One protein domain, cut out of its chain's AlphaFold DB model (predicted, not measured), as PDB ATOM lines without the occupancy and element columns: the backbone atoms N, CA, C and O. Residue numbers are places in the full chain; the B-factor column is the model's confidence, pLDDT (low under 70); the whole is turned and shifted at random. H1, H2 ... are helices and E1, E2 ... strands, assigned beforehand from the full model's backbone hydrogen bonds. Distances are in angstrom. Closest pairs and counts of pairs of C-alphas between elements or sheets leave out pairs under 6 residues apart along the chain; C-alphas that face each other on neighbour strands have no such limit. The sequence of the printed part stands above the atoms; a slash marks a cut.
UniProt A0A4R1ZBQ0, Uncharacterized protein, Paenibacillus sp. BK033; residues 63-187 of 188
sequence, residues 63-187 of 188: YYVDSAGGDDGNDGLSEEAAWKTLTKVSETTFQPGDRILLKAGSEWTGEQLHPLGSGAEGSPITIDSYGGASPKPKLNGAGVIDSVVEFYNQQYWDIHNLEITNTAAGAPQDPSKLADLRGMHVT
ATOM      1  N   TYR A  63     160.212 144.550 101.547       98.88
ATOM      2  CA  TYR A  63     161.404 145.302 101.189       98.88
ATOM      3  C   TYR A  63     162.089 144.662  99.981       98.88
ATOM      4  O   TYR A  63     162.173 143.437  99.903       98.88
ATOM      5  N   TYR A  64     162.605 145.473  99.063       98.88
ATOM      6  CA  TYR A  64     163.262 145.031  97.833       98.88
ATOM      7  C   TYR A  64     164.731 145.439  97.835       98.88
ATOM      8  O   TYR A  64     165.069 146.556  98.231       98.88
ATOM      9  N   VAL A  65     165.603 144.545  97.366       98.88
ATOM     10  CA  VAL A  65     167.051 144.780  97.301       98.88
ATOM     11  C   VAL A  65     167.603 144.335  95.946       98.88
ATOM     12  O   VAL A  65     167.415 143.189  95.533       98.88
ATOM     13  N   ASP A  66     168.319 145.229  95.267       98.69
ATOM     14  CA  ASP A  66     168.925 145.022  93.947       98.69
ATOM     15  C   ASP A  66     170.374 145.530  93.955       98.69
ATOM     16  O   ASP A  66     170.623 146.737  93.996       98.69
ATOM     17  N   SER A  67     171.347 144.619  93.858       98.56
ATOM     18  CA  SER A  67     172.768 144.997  93.897       98.56
ATOM     19  C   SER A  67     173.191 145.898  92.729       98.56
ATOM     20  O   SER A  67     174.086 146.738  92.871       98.56
ATOM     21  N   ALA A  68     172.528 145.784  91.576       97.25
ATOM     22  CA  ALA A  68     172.851 146.546  90.378       97.25
ATOM     23  C   ALA A  68     172.050 147.851  90.312       97.25
ATOM     24  O   ALA A  68     172.642 148.928  90.204       97.25
ATOM     25  N   GLY A  69     170.722 147.750  90.400       97.44
ATOM     26  CA  GLY A  69     169.777 148.850  90.192       97.44
ATOM     27  C   GLY A  69     169.349 149.615  91.446       97.44
ATOM     28  O   GLY A  69     168.776 150.691  91.304       97.44
ATOM     29  N   GLY A  70     169.621 149.097  92.645       98.50
ATOM     30  CA  GLY A  70     169.203 149.718  93.902       98.50
ATOM     31  C   GLY A  70     170.063 150.907  94.339       98.50
ATOM     32  O   GLY A  70     171.193 151.101  93.861       98.50
ATOM     33  N   ASP A  71     169.525 151.654  95.307       98.75
ATOM     34  CA  ASP A  71     170.153 152.779  96.013       98.75
ATOM     35  C   ASP A  71     169.714 152.763  97.494       98.75
ATOM     36  O   ASP A  71     168.530 152.637  97.799       98.75
ATOM     37  N   ASP A  72     170.653 152.886  98.437       98.69
ATOM     38  CA  ASP A  72     170.358 152.842  99.882       98.69
ATOM     39  C   ASP A  72     169.706 154.130 100.424       98.69
ATOM     40  O   ASP A  72     169.285 154.177 101.587       98.69
ATOM     41  N   GLY A  73     169.603 155.169  99.588       98.50
ATOM     42  CA  GLY A  73     168.766 156.345  99.816       98.50
ATOM     43  C   GLY A  73     167.279 156.118  99.518       98.50
ATOM     44  O   GLY A  73     166.462 156.962  99.890       98.50
ATOM     45  N   ASN A  74     166.917 155.000  98.879       98.69
ATOM     46  CA  ASN A  74     165.526 154.643  98.614       98.69
ATOM     47  C   ASN A  74     164.804 154.128  99.872       98.69
ATOM     48  O   ASN A  74     165.420 153.715 100.858       98.69
ATOM     49  N   ASP A  75     163.471 154.105  99.826       98.25
ATOM     50  CA  ASP A  75     162.647 153.553 100.907       98.25
ATOM     51  C   ASP A  75     162.637 152.015 100.951       98.25
ATOM     52  O   ASP A  75     162.336 151.442 101.997       98.25
ATOM     53  N   GLY A  76     163.021 151.350  99.857       98.56
ATOM     54  CA  GLY A  76     163.053 149.896  99.749       98.56
ATOM     55  C   GLY A  76     161.679 149.263  99.543       98.56
ATOM     56  O   GLY A  76     161.594 148.044  99.544       98.56
ATOM     57  N   LEU A  77     160.598 150.035  99.378       98.38
ATOM     58  CA  LEU A  77     159.217 149.527  99.436       98.38
ATOM     59  C   LEU A  77     158.630 149.140  98.068       98.38
ATOM     60  O   LEU A  77     157.472 148.727  97.976       98.38
ATOM     61  N   SER A  78     159.416 149.269  97.000       98.56
ATOM     62  CA  SER A  78     159.049 148.866  95.637       98.56
ATOM     63  C   SER A  78     160.259 148.336  94.874       98.56
ATOM     64  O   SER A  78     161.399 148.616  95.244       98.56
ATOM     65  N   GLU A  79     160.021 147.597  93.788       98.38
ATOM     66  CA  GLU A  79     161.099 147.088  92.935       98.38
ATOM     67  C   GLU A  79     161.919 148.222  92.298       98.38
ATOM     68  O   GLU A  79     163.132 148.085  92.134       98.38
ATOM     69  N   GLU A  80     161.277 149.344  91.953       98.06
ATOM     70  CA  GLU A  80     161.911 150.520  91.347       98.06
ATOM     71  C   GLU A  80     162.686 151.376  92.358       98.06
ATOM     72  O   GLU A  80     163.606 152.095  91.969       98.06
ATOM     73  N   ALA A  81     162.326 151.294  93.641       98.38
ATOM     74  CA  ALA A  81     162.984 151.983  94.747       98.38
ATOM     75  C   ALA A  81     163.641 150.980  95.712       98.38
ATOM     76  O   ALA A  81     163.563 151.126  96.930       98.38
ATOM     77  N   ALA A  82     164.277 149.941  95.168       98.81
ATOM     78  CA  ALA A  82     164.979 148.932  95.951       98.81
ATOM     79  C   ALA A  82     166.223 149.509  96.652       98.81
ATOM     80  O   ALA A  82     166.893 150.408  96.126       98.81
ATOM     81  N   TRP A  83     166.567 148.947  97.811       98.94
ATOM     82  CA  TRP A  83     167.876 149.144  98.438       98.94
ATOM     83  C   TRP A  83     168.980 148.474  97.625       98.94
ATOM     84  O   TRP A  83     168.720 147.594  96.802       98.94
ATOM     85  N   LYS A  84     170.228 148.881  97.856       98.88
ATOM     86  CA  LYS A  84     171.384 148.360  97.128       98.88
ATOM     87  C   LYS A  84     172.154 147.313  97.914       98.88
ATOM     88  O   LYS A  84     172.540 146.299  97.335       98.88
ATOM     89  N   THR A  85     172.432 147.568  99.188       98.81
ATOM     90  CA  THR A  85     173.424 146.798  99.957       98.81
ATOM     91  C   THR A  85     172.789 145.869 100.984       98.81
ATOM     92  O   THR A  85     171.689 146.111 101.483       98.81
ATOM     93  N   LEU A  86     173.519 144.812 101.361       98.69
ATOM     94  CA  LEU A  86     173.141 143.977 102.507       98.69
ATOM     95  C   LEU A  86     173.398 144.704 103.832       98.69
ATOM     96  O   LEU A  86     172.746 144.408 104.835       98.69
ATOM     97  N   THR A  87     174.290 145.698 103.831       98.19
ATOM     98  CA  THR A  87     174.495 146.606 104.968       98.19
ATOM     99  C   THR A  87     173.195 147.321 105.334       98.19
ATOM    100  O   THR A  87     172.774 147.260 106.486       98.19
ATOM    101  N   LYS A  88     172.491 147.907 104.354       98.50
ATOM    102  CA  LYS A  88     171.209 148.590 104.585       98.50
ATOM    103  C   LYS A  88     170.141 147.670 105.186       98.50
ATOM    104  O   LYS A  88     169.394 148.071 106.081       98.50
ATOM    105  N   VAL A  89     170.101 146.419 104.724       98.69
ATOM    106  CA  VAL A  89     169.232 145.372 105.287       98.69
ATOM    107  C   VAL A  89     169.612 145.090 106.743       98.69
ATOM    108  O   VAL A  89     168.740 145.029 107.604       98.69
ATOM    109  N   SER A  90     170.907 144.974 107.034       98.31
ATOM    110  CA  SER A  90     171.438 144.657 108.370       98.31
ATOM    111  C   SER A  90     171.317 145.813 109.378       98.31
ATOM    112  O   SER A  90     171.388 145.598 110.584       98.31
ATOM    113  N   GLU A  91     171.083 147.041 108.914       97.94
ATOM    114  CA  GLU A  91     170.770 148.203 109.759       97.94
ATOM    115  C   GLU A  91     169.274 148.319 110.100       97.94
ATOM    116  O   GLU A  91     168.883 149.119 110.955       97.94
ATOM    117  N   THR A  92     168.420 147.526 109.447       98.00
ATOM    118  CA  THR A  92     166.964 147.587 109.609       98.00
ATOM    119  C   THR A  92     166.479 146.537 110.607       98.00
ATOM    120  O   THR A  92     166.858 145.371 110.540       98.00
ATOM    121  N   THR A  93     165.611 146.946 111.542       98.31
ATOM    122  CA  THR A  93     164.919 146.022 112.461       98.31
ATOM    123  C   THR A  93     163.545 145.655 111.920       98.31
ATOM    124  O   THR A  93     162.606 146.450 111.990       98.31
ATOM    125  N   PHE A  94     163.430 144.432 111.421       98.38
ATOM    126  CA  PHE A  94     162.214 143.882 110.835       98.38
ATOM    127  C   PHE A  94     161.221 143.418 111.906       98.38
ATOM    128  O   PHE A  94     161.591 143.081 113.036       98.38
ATOM    129  N   GLN A  95     159.942 143.427 111.547       98.25
ATOM    130  CA  GLN A  95     158.809 143.061 112.390       98.25
ATOM    131  C   GLN A  95     158.161 141.749 111.914       98.25
ATOM    132  O   GLN A  95     158.316 141.368 110.751       98.25
ATOM    133  N   PRO A  96     157.407 141.041 112.776       98.25
ATOM    134  CA  PRO A  96     156.718 139.814 112.388       98.25
ATOM    135  C   PRO A  96     155.885 139.951 111.108       98.25
ATOM    136  O   PRO A  96     155.025 140.824 111.005       98.25
ATOM    137  N   GLY A  97     156.117 139.042 110.157       97.75
ATOM    138  CA  GLY A  97     155.461 139.011 108.850       97.75
ATOM    139  C   GLY A  97     156.174 139.791 107.741       97.75
ATOM    140  O   GLY A  97     155.740 139.693 106.590       97.75
ATOM    141  N   ASP A  98     157.224 140.560 108.053       98.75
ATOM    142  CA  ASP A  98     157.991 141.304 107.050       98.75
ATOM    143  C   ASP A  98     158.676 140.371 106.040       98.75
ATOM    144  O   ASP A  98     158.985 139.207 106.316       98.75
ATOM    145  N   ARG A  99     158.920 140.897 104.841       98.69
ATOM    146  CA  ARG A  99     159.561 140.189 103.730       98.69
ATOM    147  C   ARG A  99     160.726 140.997 103.191       98.69
ATOM    148  O   ARG A  99     160.588 142.189 102.954       98.69
ATOM    149  N   ILE A 100     161.839 140.331 102.925       98.81
ATOM    150  CA  ILE A 100     163.027 140.893 102.287       98.81
ATOM    151  C   ILE A 100     163.221 140.130 100.980       98.81
ATOM    152  O   ILE A 100     163.523 138.938 100.989       98.81
ATOM    153  N   LEU A 101     163.003 140.800  99.853       98.81
ATOM    154  CA  LEU A 101     163.080 140.219  98.519       98.81
ATOM    155  C   LEU A 101     164.366 140.672  97.832       98.81
ATOM    156  O   LEU A 101     164.534 141.841  97.486       98.81
ATOM    157  N   LEU A 102     165.274 139.725  97.613       98.88
ATOM    158  CA  LEU A 102     166.529 139.936  96.895       98.88
ATOM    159  C   LEU A 102     166.317 139.681  95.396       98.88
ATOM    160  O   LEU A 102     165.714 138.681  95.002       98.88
ATOM    161  N   LYS A 103     166.804 140.564  94.528       98.69
ATOM    162  CA  LYS A 103     166.574 140.424  93.087       98.69
ATOM    163  C   LYS A 103     167.330 139.235  92.502       98.69
ATOM    164  O   LYS A 103     168.520 139.041  92.754       98.69
ATOM    165  N   ALA A 104     166.648 138.446  91.680       98.44
ATOM    166  CA  ALA A 104     167.250 137.368  90.910       98.44
ATOM    167  C   ALA A 104     168.410 137.901  90.053       98.44
ATOM    168  O   ALA A 104     168.302 138.934  89.391       98.44
ATOM    169  N   GLY A 105     169.532 137.188  90.083       97.81
ATOM    170  CA  GLY A 105     170.774 137.571  89.415       97.81
ATOM    171  C   GLY A 105     171.579 138.689  90.066       97.81
ATOM    172  O   GLY A 105     172.657 138.992  89.556       97.81
ATOM    173  N   SER A 106     171.135 139.258  91.189       98.50
ATOM    174  CA  SER A 106     172.018 140.079  92.018       98.50
ATOM    175  C   SER A 106     173.083 139.223  92.702       98.50
ATOM    176  O   SER A 106     172.816 138.112  93.159       98.50
ATOM    177  N   GLU A 107     174.290 139.774  92.799       98.50
ATOM    178  CA  GLU A 107     175.387 139.237  93.601       98.50
ATOM    179  C   GLU A 107     175.909 140.321  94.551       98.50
ATOM    180  O   GLU A 107     176.159 141.451  94.122       98.50
ATOM    181  N   TRP A 108     176.094 139.954  95.820       98.69
ATOM    182  CA  TRP A 108     176.771 140.756  96.842       98.69
ATOM    183  C   TRP A 108     178.025 140.013  97.285       98.69
ATOM    184  O   TRP A 108     177.935 138.898  97.801       98.69
ATOM    185  N   THR A 109     179.196 140.605  97.043       98.31
ATOM    186  CA  THR A 109     180.490 139.966  97.318       98.31
ATOM    187  C   THR A 109     181.202 140.639  98.483       98.31
ATOM    188  O   THR A 109     181.440 141.841  98.444       98.31
ATOM    189  N   GLY A 110     181.588 139.856  99.490       97.12
ATOM    190  CA  GLY A 110     182.283 140.333 100.689       97.12
ATOM    191  C   GLY A 110     181.394 141.096 101.675       97.12
ATOM    192  O   GLY A 110     181.910 141.656 102.636       97.12
ATOM    193  N   GLU A 111     180.079 141.114 101.456       97.94
ATOM    194  CA  GLU A 111     179.103 141.699 102.375       97.94
ATOM    195  C   GLU A 111     178.464 140.611 103.246       97.94
ATOM    196  O   GLU A 111     178.114 139.534 102.758       97.94
ATOM    197  N   GLN A 112     178.299 140.911 104.535       97.94
ATOM    198  CA  GLN A 112     177.583 140.063 105.485       97.94
ATOM    199  C   GLN A 112     176.123 140.518 105.585       97.94
ATOM    200  O   GLN A 112     175.836 141.711 105.664       97.94
ATOM    201  N   LEU A 113     175.202 139.558 105.620       98.44
ATOM    202  CA  LEU A 113     173.800 139.763 105.953       98.44
ATOM    203  C   LEU A 113     173.573 139.389 107.422       98.44
ATOM    204  O   LEU A 113     173.565 138.213 107.776       98.44
ATOM    205  N   HIS A 114     173.360 140.392 108.268       97.25
ATOM    206  CA  HIS A 114     173.028 140.233 109.683       97.25
ATOM    207  C   HIS A 114     171.744 141.019 109.994       97.25
ATOM    208  O   HIS A 114     171.799 142.118 110.546       97.25
ATOM    209  N   PRO A 115     170.572 140.501 109.590       95.00
ATOM    210  CA  PRO A 115     169.319 141.214 109.747       95.00
ATOM    211  C   PRO A 115     168.871 141.219 111.213       95.00
ATOM    212  O   PRO A 115     169.090 140.263 111.965       95.00
ATOM    213  N   LEU A 116     168.214 142.308 111.612       98.12
ATOM    214  CA  LEU A 116     167.737 142.505 112.976       98.12
ATOM    215  C   LEU A 116     166.236 142.235 113.075       98.12
ATOM    216  O   LEU A 116     165.469 142.576 112.177       98.12
ATOM    217  N   GLY A 117     165.802 141.694 114.210       97.88
ATOM    218  CA  GLY A 117     164.392 141.457 114.506       97.88
ATOM    219  C   GLY A 117     164.028 139.979 114.472       97.88
ATOM    220  O   GLY A 117     164.753 139.134 113.953       97.88
ATOM    221  N   SER A 118     162.888 139.654 115.063       98.25
ATOM    222  CA  SER A 118     162.379 138.290 115.139       98.25
ATOM    223  C   SER A 118     160.932 138.265 114.687       98.25
ATOM    224  O   SER A 118     160.162 139.178 114.994       98.25
ATOM    225  N   GLY A 119     160.572 137.212 113.963       97.81
ATOM    226  CA  GLY A 119     159.181 136.955 113.641       97.81
ATOM    227  C   GLY A 119     158.399 136.484 114.866       97.81
ATOM    228  O   GLY A 119     158.887 136.472 115.999       97.81
ATOM    229  N   ALA A 120     157.175 136.044 114.619       97.00
ATOM    230  CA  ALA A 120     156.331 135.407 115.617       97.00
ATOM    231  C   ALA A 120     155.728 134.117 115.058       97.00
ATOM    232  O   ALA A 120     155.728 133.883 113.847       97.00
ATOM    233  N   GLU A 121     155.172 133.286 115.936       95.00
ATOM    234  CA  GLU A 121     154.398 132.119 115.521       95.00
ATOM    235  C   GLU A 121     153.278 132.537 114.550       95.00
ATOM    236  O   GLU A 121     152.502 133.452 114.826       95.00
ATOM    237  N   GLY A 122     153.225 131.894 113.380       94.81
ATOM    238  CA  GLY A 122     152.286 132.228 112.302       94.81
ATOM    239  C   GLY A 122     152.649 133.464 111.464       94.81
ATOM    240  O   GLY A 122     152.048 133.656 110.409       94.81
ATOM    241  N   SER A 123     153.649 134.248 111.878       96.62
ATOM    242  CA  SER A 123     154.127 135.456 111.190       96.62
ATOM    243  C   SER A 123     155.667 135.530 111.195       96.62
ATOM    244  O   SER A 123     156.236 136.425 111.835       96.62
ATOM    245  N   PRO A 124     156.371 134.593 110.529       97.88
ATOM    246  CA  PRO A 124     157.825 134.652 110.406       97.88
ATOM    247  C   PRO A 124     158.267 135.861 109.570       97.88
ATOM    248  O   PRO A 124     157.501 136.368 108.750       97.88
ATOM    249  N   ILE A 125     159.508 136.312 109.759       98.62
ATOM    250  CA  ILE A 125     160.159 137.227 108.815       98.62
ATOM    251  C   ILE A 125     160.749 136.378 107.690       98.62
ATOM    252  O   ILE A 125     161.415 135.377 107.952       98.62
ATOM    253  N   THR A 126     160.487 136.743 106.438       98.62
ATOM    254  CA  THR A 126     160.895 135.941 105.275       98.62
ATOM    255  C   THR A 126     161.977 136.640 104.463       98.62
ATOM    256  O   THR A 126     161.809 137.795 104.084       98.62
ATOM    257  N   ILE A 127     163.039 135.922 104.106       98.69
ATOM    258  CA  ILE A 127     163.978 136.313 103.052       98.69
ATOM    259  C   ILE A 127     163.725 135.429 101.837       98.69
ATOM    260  O   ILE A 127     163.778 134.204 101.935       98.69
ATOM    261  N   ASP A 128     163.450 136.040 100.693       98.44
ATOM    262  CA  ASP A 128     163.183 135.333  99.441       98.44
ATOM    263  C   ASP A 128     163.730 136.136  98.249       98.44
ATOM    264  O   ASP A 128     164.489 137.093  98.404       98.44
ATOM    265  N   SER A 129     163.357 135.730  97.042       98.25
ATOM    266  CA  SER A 129     163.777 136.314  95.781       98.25
ATOM    267  C   SER A 129     162.612 136.920  95.000       98.25
ATOM    268  O   SER A 129     161.464 136.493  95.136       98.25
ATOM    269  N   TYR A 130     162.911 137.896  94.142       98.38
ATOM    270  CA  TYR A 130     161.979 138.436  93.144       98.38
ATOM    271  C   TYR A 130     162.656 138.587  91.775       98.38
ATOM    272  O   TYR A 130     163.866 138.428  91.650       98.38
ATOM    273  N   GLY A 131     161.889 138.889  90.724       95.56
ATOM    274  CA  GLY A 131     162.444 139.120  89.382       95.56
ATOM    275  C   GLY A 131     162.792 137.852  88.585       95.56
ATOM    276  O   GLY A 131     163.402 137.949  87.523       95.56
ATOM    277  N   GLY A 132     162.390 136.667  89.059       90.44
ATOM    278  CA  GLY A 132     162.568 135.380  88.376       90.44
ATOM    279  C   GLY A 132     163.112 134.283  89.296       90.44
ATOM    280  O   GLY A 132     163.447 134.536  90.445       90.44
ATOM    281  N   ALA A 133     163.196 133.047  88.790       83.81
ATOM    282  CA  ALA A 133     163.670 131.893  89.569       83.81
ATOM    283  C   ALA A 133     165.163 131.562  89.365       83.81
ATOM    284  O   ALA A 133     165.727 130.764  90.113       83.81
ATOM    285  N   SER A 134     165.798 132.109  88.322       89.25
ATOM    286  CA  SER A 134     167.192 131.824  87.979       89.25
ATOM    287  C   SER A 134     167.813 132.965  87.161       89.25
ATOM    288  O   SER A 134     167.154 133.457  86.243       89.25
ATOM    289  N   PRO A 135     169.094 133.305  87.394       95.62
ATOM    290  CA  PRO A 135     169.908 132.839  88.521       95.62
ATOM    291  C   PRO A 135     169.359 133.337  89.867       95.62
ATOM    292  O   PRO A 135     168.733 134.393  89.939       95.62
ATOM    293  N   LYS A 136     169.555 132.552  90.933       98.12
ATOM    294  CA  LYS A 136     169.169 132.953  92.294       98.12
ATOM    295  C   LYS A 136     169.992 134.170  92.744       98.12
ATOM    296  O   LYS A 136     171.120 134.321  92.271       98.12
ATOM    297  N   PRO A 137     169.476 135.015  93.653       98.50
ATOM    298  CA  PRO A 137     170.290 136.033  94.304       98.50
ATOM    299  C   PRO A 137     171.439 135.361  95.062       98.50
ATOM    300  O   PRO A 137     171.221 134.389  95.792       98.50
ATOM    301  N   LYS A 138     172.657 135.870  94.874       98.56
ATOM    302  CA  LYS A 138     173.881 135.268  95.398       98.56
ATOM    303  C   LYS A 138     174.509 136.131  96.482       98.56
ATOM    304  O   LYS A 138     174.917 137.265  96.239       98.56
ATOM    305  N   LEU A 139     174.650 135.554  97.669       98.69
ATOM    306  CA  LEU A 139     175.409 136.124  98.770       98.69
ATOM    307  C   LEU A 139     176.760 135.415  98.823       98.69
ATOM    308  O   LEU A 139     176.852 134.227  99.142       98.69
ATOM    309  N   ASN A 140     177.809 136.140  98.453       98.12
ATOM    310  CA  ASN A 140     179.140 135.594  98.261       98.12
ATOM    311  C   ASN A 140     180.123 136.206  99.262       98.12
ATOM    312  O   ASN A 140     180.694 137.260  99.021       98.12
ATOM    313  N   GLY A 141     180.403 135.517 100.363       97.31
ATOM    314  CA  GLY A 141     181.398 135.978 101.333       97.31
ATOM    315  C   GLY A 141     182.833 135.992 100.806       97.31
ATOM    316  O   GLY A 141     183.693 136.592 101.439       97.31
ATOM    317  N   ALA A 142     183.114 135.337  99.669       96.25
ATOM    318  CA  ALA A 142     184.434 135.247  99.032       96.25
ATOM    319  C   ALA A 142     185.589 134.812  99.962       96.25
ATOM    320  O   ALA A 142     186.760 135.026  99.646       96.25
ATOM    321  N   GLY A 143     185.269 134.204 101.108       95.00
ATOM    322  CA  GLY A 143     186.218 133.845 102.155       95.00
ATOM    323  C   GLY A 143     186.910 135.025 102.833       95.00
ATOM    324  O   GLY A 143     187.996 134.843 103.379       95.00
ATOM    325  N   VAL A 144     186.309 136.220 102.783       95.50
ATOM    326  CA  VAL A 144     186.820 137.432 103.448       95.50
ATOM    327  C   VAL A 144     186.004 137.839 104.680       95.50
ATOM    328  O   VAL A 144     186.366 138.800 105.350       95.50
ATOM    329  N   ILE A 145     184.932 137.102 104.988       95.69
ATOM    330  CA  ILE A 145     184.075 137.275 106.169       95.69
ATOM    331  C   ILE A 145     183.836 135.927 106.854       95.69
ATOM    332  O   ILE A 145     183.746 134.900 106.180       95.69
ATOM    333  N   ASP A 146     183.681 135.922 108.177       95.00
ATOM    334  CA  ASP A 146     183.538 134.685 108.963       95.00
ATOM    335  C   ASP A 146     182.227 133.940 108.670       95.00
ATOM    336  O   ASP A 146     182.182 132.705 108.646       95.00
ATOM    337  N   SER A 147     181.149 134.683 108.410       97.06
ATOM    338  CA  SER A 147     179.857 134.139 107.999       97.06
ATOM    339  C   SER A 147     179.170 135.055 106.988       97.06
ATOM    340  O   SER A 147     179.338 136.268 107.047       97.06
ATOM    341  N   VAL A 148     178.414 134.483 106.045       98.25
ATOM    342  CA  VAL A 148     177.672 135.272 105.039       98.25
ATOM    343  C   VAL A 148     176.326 135.720 105.580       98.25
ATOM    344  O   VAL A 148     175.939 136.864 105.379       98.25
ATOM    345  N   VAL A 149     175.625 134.823 106.271       98.31
ATOM    346  CA  VAL A 149     174.372 135.118 106.962       98.31
ATOM    347  C   VAL A 149     174.553 134.846 108.448       98.31
ATOM    348  O   VAL A 149     174.941 133.736 108.815       98.31
ATOM    349  N   GLU A 150     174.252 135.827 109.291       97.75
ATOM    350  CA  GLU A 150     174.332 135.701 110.746       97.75
ATOM    351  C   GLU A 150     172.994 136.018 111.414       97.75
ATOM    352  O   GLU A 150     172.408 137.079 111.209       97.75
ATOM    353  N   PHE A 151     172.537 135.091 112.252       97.38
ATOM    354  CA  PHE A 151     171.421 135.296 113.165       97.38
ATOM    355  C   PHE A 151     171.935 135.207 114.594       97.38
ATOM    356  O   PHE A 151     172.295 134.127 115.065       97.38
ATOM    357  N   TYR A 152     171.942 136.341 115.289       96.62
ATOM    358  CA  TYR A 152     172.251 136.407 116.712       96.62
ATOM    359  C   TYR A 152     170.971 136.617 117.523       96.62
ATOM    360  O   TYR A 152     170.343 137.673 117.437       96.62
ATOM    361  N   ASN A 153     170.589 135.611 118.313       96.56
ATOM    362  CA  ASN A 153     169.400 135.627 119.166       96.56
ATOM    363  C   ASN A 153     168.106 135.991 118.400       96.56
ATOM    364  O   ASN A 153     167.235 136.687 118.926       96.56
ATOM    365  N   GLN A 154     167.997 135.537 117.147       96.75
ATOM    366  CA  GLN A 154     166.828 135.760 116.295       96.75
ATOM    367  C   GLN A 154     165.964 134.502 116.191       96.75
ATOM    368  O   GLN A 154     166.468 133.379 116.224       96.75
ATOM    369  N   GLN A 155     164.653 134.686 116.035       97.62
ATOM    370  CA  GLN A 155     163.679 133.595 115.941       97.62
ATOM    371  C   GLN A 155     162.657 133.849 114.830       97.62
ATOM    372  O   GLN A 155     162.430 134.993 114.435       97.62
ATOM    373  N   TYR A 156     162.013 132.772 114.366       97.94
ATOM    374  CA  TYR A 156     160.949 132.807 113.353       97.94
ATOM    375  C   TYR A 156     161.385 133.498 112.051       97.94
ATOM    376  O   TYR A 156     160.742 134.439 111.585       97.94
ATOM    377  N   TRP A 157     162.492 133.017 111.485       98.31
ATOM    378  CA  TRP A 157     162.992 133.421 110.175       98.31
ATOM    379  C   TRP A 157     162.824 132.291 109.166       98.31
ATOM    380  O   TRP A 157     163.252 131.166 109.427       98.31
ATOM    381  N   ASP A 158     162.274 132.623 108.005       98.19
ATOM    382  CA  ASP A 158     162.188 131.741 106.845       98.19
ATOM    383  C   ASP A 158     163.100 132.274 105.735       98.19
ATOM    384  O   ASP A 158     163.086 133.461 105.421       98.19
ATOM    385  N   ILE A 159     163.929 131.409 105.144       97.94
ATOM    386  CA  ILE A 159     164.909 131.800 104.119       97.94
ATOM    387  C   ILE A 159     164.760 130.882 102.914       97.94
ATOM    388  O   ILE A 159     164.849 129.655 103.026       97.94
ATOM    389  N   HIS A 160     164.550 131.478 101.746       97.12
ATOM    390  CA  HIS A 160     164.197 130.767 100.528       97.12
ATOM    391  C   HIS A 160     164.968 131.289  99.319       97.12
ATOM    392  O   HIS A 160     165.346 132.449  99.243       97.12
ATOM    393  N   ASN A 161     165.168 130.406  98.339       97.62
ATOM    394  CA  ASN A 161     165.591 130.760  96.980       97.62
ATOM    395  C   ASN A 161     166.896 131.565  96.844       97.62
ATOM    396  O   ASN A 161     167.120 132.177  95.806       97.62
ATOM    397  N   LEU A 162     167.801 131.473  97.820       97.69
ATOM    398  CA  LEU A 162     169.122 132.105  97.768       97.69
ATOM    399  C   LEU A 162     170.218 131.120  97.344       97.69
ATOM    400  O   LEU A 162     170.098 129.905  97.535       97.69
ATOM    401  N   GLU A 163     171.304 131.661  96.802       98.12
ATOM    402  CA  GLU A 163     172.609 131.006  96.744       98.12
ATOM    403  C   GLU A 163     173.530 131.656  97.786       98.12
ATOM    404  O   GLU A 163     173.696 132.872  97.797       98.12
ATOM    405  N   ILE A 164     174.120 130.853  98.675       98.12
ATOM    406  CA  ILE A 164     175.014 131.333  99.736       98.12
ATOM    407  C   ILE A 164     176.347 130.602  99.606       98.12
ATOM    408  O   ILE A 164     176.397 129.374  99.697       98.12
ATOM    409  N   THR A 165     177.434 131.351  99.423       96.81
ATOM    410  CA  THR A 165     178.787 130.797  99.281       96.81
ATOM    411  C   THR A 165     179.787 131.593 100.103       96.81
ATOM    412  O   THR A 165     179.763 132.816 100.066       96.81
ATOM    413  N   ASN A 166     180.722 130.923 100.778       96.38
ATOM    414  CA  ASN A 166     181.820 131.587 101.494       96.38
ATOM    415  C   ASN A 166     183.180 130.954 101.179       96.38
ATOM    416  O   ASN A 166     183.963 130.611 102.062       96.38
ATOM    417  N   THR A 167     183.433 130.700  99.898       92.81
ATOM    418  CA  THR A 167     184.656 130.030  99.453       92.81
ATOM    419  C   THR A 167     185.698 131.065  99.048       92.81
ATOM    420  O   THR A 167     185.455 131.872  98.153       92.81
ATOM    421  N   ALA A 168     186.871 131.014  99.682       89.19
ATOM    422  CA  ALA A 168     188.011 131.836  99.295       89.19
ATOM    423  C   ALA A 168     188.502 131.487  97.881       89.19
ATOM    424  O   ALA A 168     188.519 130.319  97.475       89.19
ATOM    425  N   ALA A 169     188.972 132.491  97.141       87.75
ATOM    426  CA  ALA A 169     189.650 132.255  95.872       87.75
ATOM    427  C   ALA A 169     190.881 131.355  96.089       87.75
ATOM    428  O   ALA A 169     191.734 131.640  96.926       87.75
ATOM    429  N   GLY A 170     190.970 130.253  95.340       88.00
ATOM    430  CA  GLY A 170     192.063 129.288  95.489       88.00
ATOM    431  C   GLY A 170     191.989 128.428  96.755       88.00
ATOM    432  O   GLY A 170     193.001 127.835  97.129       88.00
ATOM    433  N   ALA A 171     190.821 128.343  97.408       85.50
ATOM    434  CA  ALA A 171     190.630 127.470  98.561       85.50
ATOM    435  C   ALA A 171     191.099 126.027  98.259       85.50
ATOM    436  O   ALA A 171     190.805 125.488  97.179       85.50
ATOM    437  N   PRO A 172     191.819 125.383  99.198       86.19
ATOM    438  CA  PRO A 172     192.199 123.984  99.065       86.19
ATOM    439  C   PRO A 172     190.976 123.100  98.815       86.19
ATOM    440  O   PRO A 172     189.930 123.289  99.422       86.19
ATOM    441  N   GLN A 173     191.124 122.087  97.962       86.81
ATOM    442  CA  GLN A 173     190.074 121.076  97.767       86.81
ATOM    443  C   GLN A 173     189.981 120.095  98.947       86.81
ATOM    444  O   GLN A 173     188.995 119.380  99.081       86.81
ATOM    445  N   ASP A 174     191.024 120.045  99.780       89.06
ATOM    446  CA  ASP A 174     191.088 119.238 100.999       89.06
ATOM    447  C   ASP A 174     190.282 119.917 102.121       89.06
ATOM    448  O   ASP A 174     190.713 120.969 102.611       89.06
ATOM    449  N   PRO A 175     189.155 119.327 102.570       83.75
ATOM    450  CA  PRO A 175     188.291 119.937 103.579       83.75
ATOM    451  C   PRO A 175     188.991 120.200 104.914       83.75
ATOM    452  O   PRO A 175     188.615 121.123 105.626       83.75
ATOM    453  N   SER A 176     190.034 119.430 105.251       87.75
ATOM    454  CA  SER A 176     190.780 119.599 106.508       87.75
ATOM    455  C   SER A 176     191.650 120.861 106.544       87.75
ATOM    456  O   SER A 176     192.149 121.240 107.603       87.75
ATOM    457  N   LYS A 177     191.837 121.511 105.391       85.56
ATOM    458  CA  LYS A 177     192.648 122.723 105.219       85.56
ATOM    459  C   LYS A 177     191.805 123.969 104.965       85.56
ATOM    460  O   LYS A 177     192.365 125.024 104.668       85.56
ATOM    461  N   LEU A 178     190.480 123.847 105.023       84.31
ATOM    462  CA  LEU A 178     189.585 124.985 104.885       84.31
ATOM    463  C   LEU A 178     189.626 125.830 106.160       84.31
ATOM    464  O   LEU A 178     189.666 125.302 107.271       84.31
ATOM    465  N   ALA A 179     189.618 127.151 105.982       85.62
ATOM    466  CA  ALA A 179     189.352 128.067 107.079       85.62
ATOM    467  C   ALA A 179     187.914 127.871 107.583       85.62
ATOM    468  O   ALA A 179     187.040 127.416 106.841       85.62
ATOM    469  N   ASP A 180     187.678 128.230 108.840       88.25
ATOM    470  CA  ASP A 180     186.368 128.136 109.482       88.25
ATOM    471  C   ASP A 180     185.435 129.265 109.010       88.25
ATOM    472  O   ASP A 180     185.188 130.244 109.712       88.25
ATOM    473  N   LEU A 181     184.971 129.136 107.766       91.00
ATOM    474  CA  LEU A 181     184.134 130.095 107.054       91.00
ATOM    475  C   LEU A 181     182.746 129.498 106.838       91.00
ATOM    476  O   LEU A 181     182.589 128.423 106.253       91.00
ATOM    477  N   ARG A 182     181.720 130.205 107.305       94.06
ATOM    478  CA  ARG A 182     180.344 129.702 107.342       94.06
ATOM    479  C   ARG A 182     179.515 130.351 106.242       94.06
ATOM    480  O   ARG A 182     179.649 131.541 105.965       94.06
ATOM    481  N   GLY A 183     178.623 129.582 105.623       95.25
ATOM    482  CA  GLY A 183     177.552 130.164 104.808       95.25
ATOM    483  C   GLY A 183     176.516 130.841 105.705       95.25
ATOM    484  O   GLY A 183     176.215 132.015 105.542       95.25
ATOM    485  N   MET A 184     176.038 130.113 106.711       96.62
ATOM    486  CA  MET A 184     175.083 130.605 107.699       96.62
ATOM    487  C   MET A 184     175.577 130.286 109.107       96.62
ATOM    488  O   MET A 184     176.065 129.181 109.356       96.62
ATOM    489  N   HIS A 185     175.445 131.246 110.015       97.25
ATOM    490  CA  HIS A 185     175.795 131.127 111.423       97.25
ATOM    491  C   HIS A 185     174.600 131.542 112.281       97.25
ATOM    492  O   HIS A 185     174.050 132.625 112.104       97.25
ATOM    493  N   VAL A 186     174.182 130.670 113.198       96.25
ATOM    494  CA  VAL A 186     173.100 130.949 114.150       96.25
ATOM    495  C   VAL A 186     173.669 130.798 115.549       96.25
ATOM    496  O   VAL A 186     174.245 129.759 115.873       96.25
ATOM    497  N   THR A 187     173.539 131.844 116.356       93.81
ATOM    498  CA  THR A 187     174.081 131.920 117.718       93.81
ATOM    499  C   THR A 187     173.104 132.627 118.653       93.81
ATOM    500  O   THR A 187     172.157 133.266 118.195       93.81
TER     501      THR A 187
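AT A GLANCE: This is residues 63 to 187 of the 188 residues of an uncharacterized protein of Paenibacillus sp. BK033 (UniProt A0A4R1ZBQ0). With little regular structure, the chain winds in stacked turns, a solenoid walled by parallel sheets E1-E2-E4-E7, E3-E5-E8 and E6-E9; residues 172 to 177 stick out. Under half of the 125 printed residues are in named elements, nine strands and, after E1, one helix: mostly strand. It is compact, radius of gyration of the C-alphas 14.7 A, spanning 43 by 32 by 26 A.

IN THESE COORDINATES: E1 is residues 63-65, from C-alpha 63 at (161.404, 145.302, 101.189); H1 86-90; E2 99-103; E3 107-109; E4 125-130, 15.8 A long; E5 138-140; E6 147-152; E7 157-159; E8 163-165; E9 182-187, ending at C-alpha 187, (174.081, 131.920, 117.718).

HOW THE PARTS SIT: E1, H1 and E2 form a strand-helix-strand unit, parallel strands with a helix between, its crossover right-handed. H1 only grazes the sheet E1-E2-E4-E7. Within hydrogen-bond range are N 63 and O 99 of neighbours E1 and E2, 2.8 A, and N 151 and O 185 of E6 and E9, 2.9 A.

THE WHOLE: The printed part has no cut; E8 to E9 is a long link. No printed residue has pLDDT under 70.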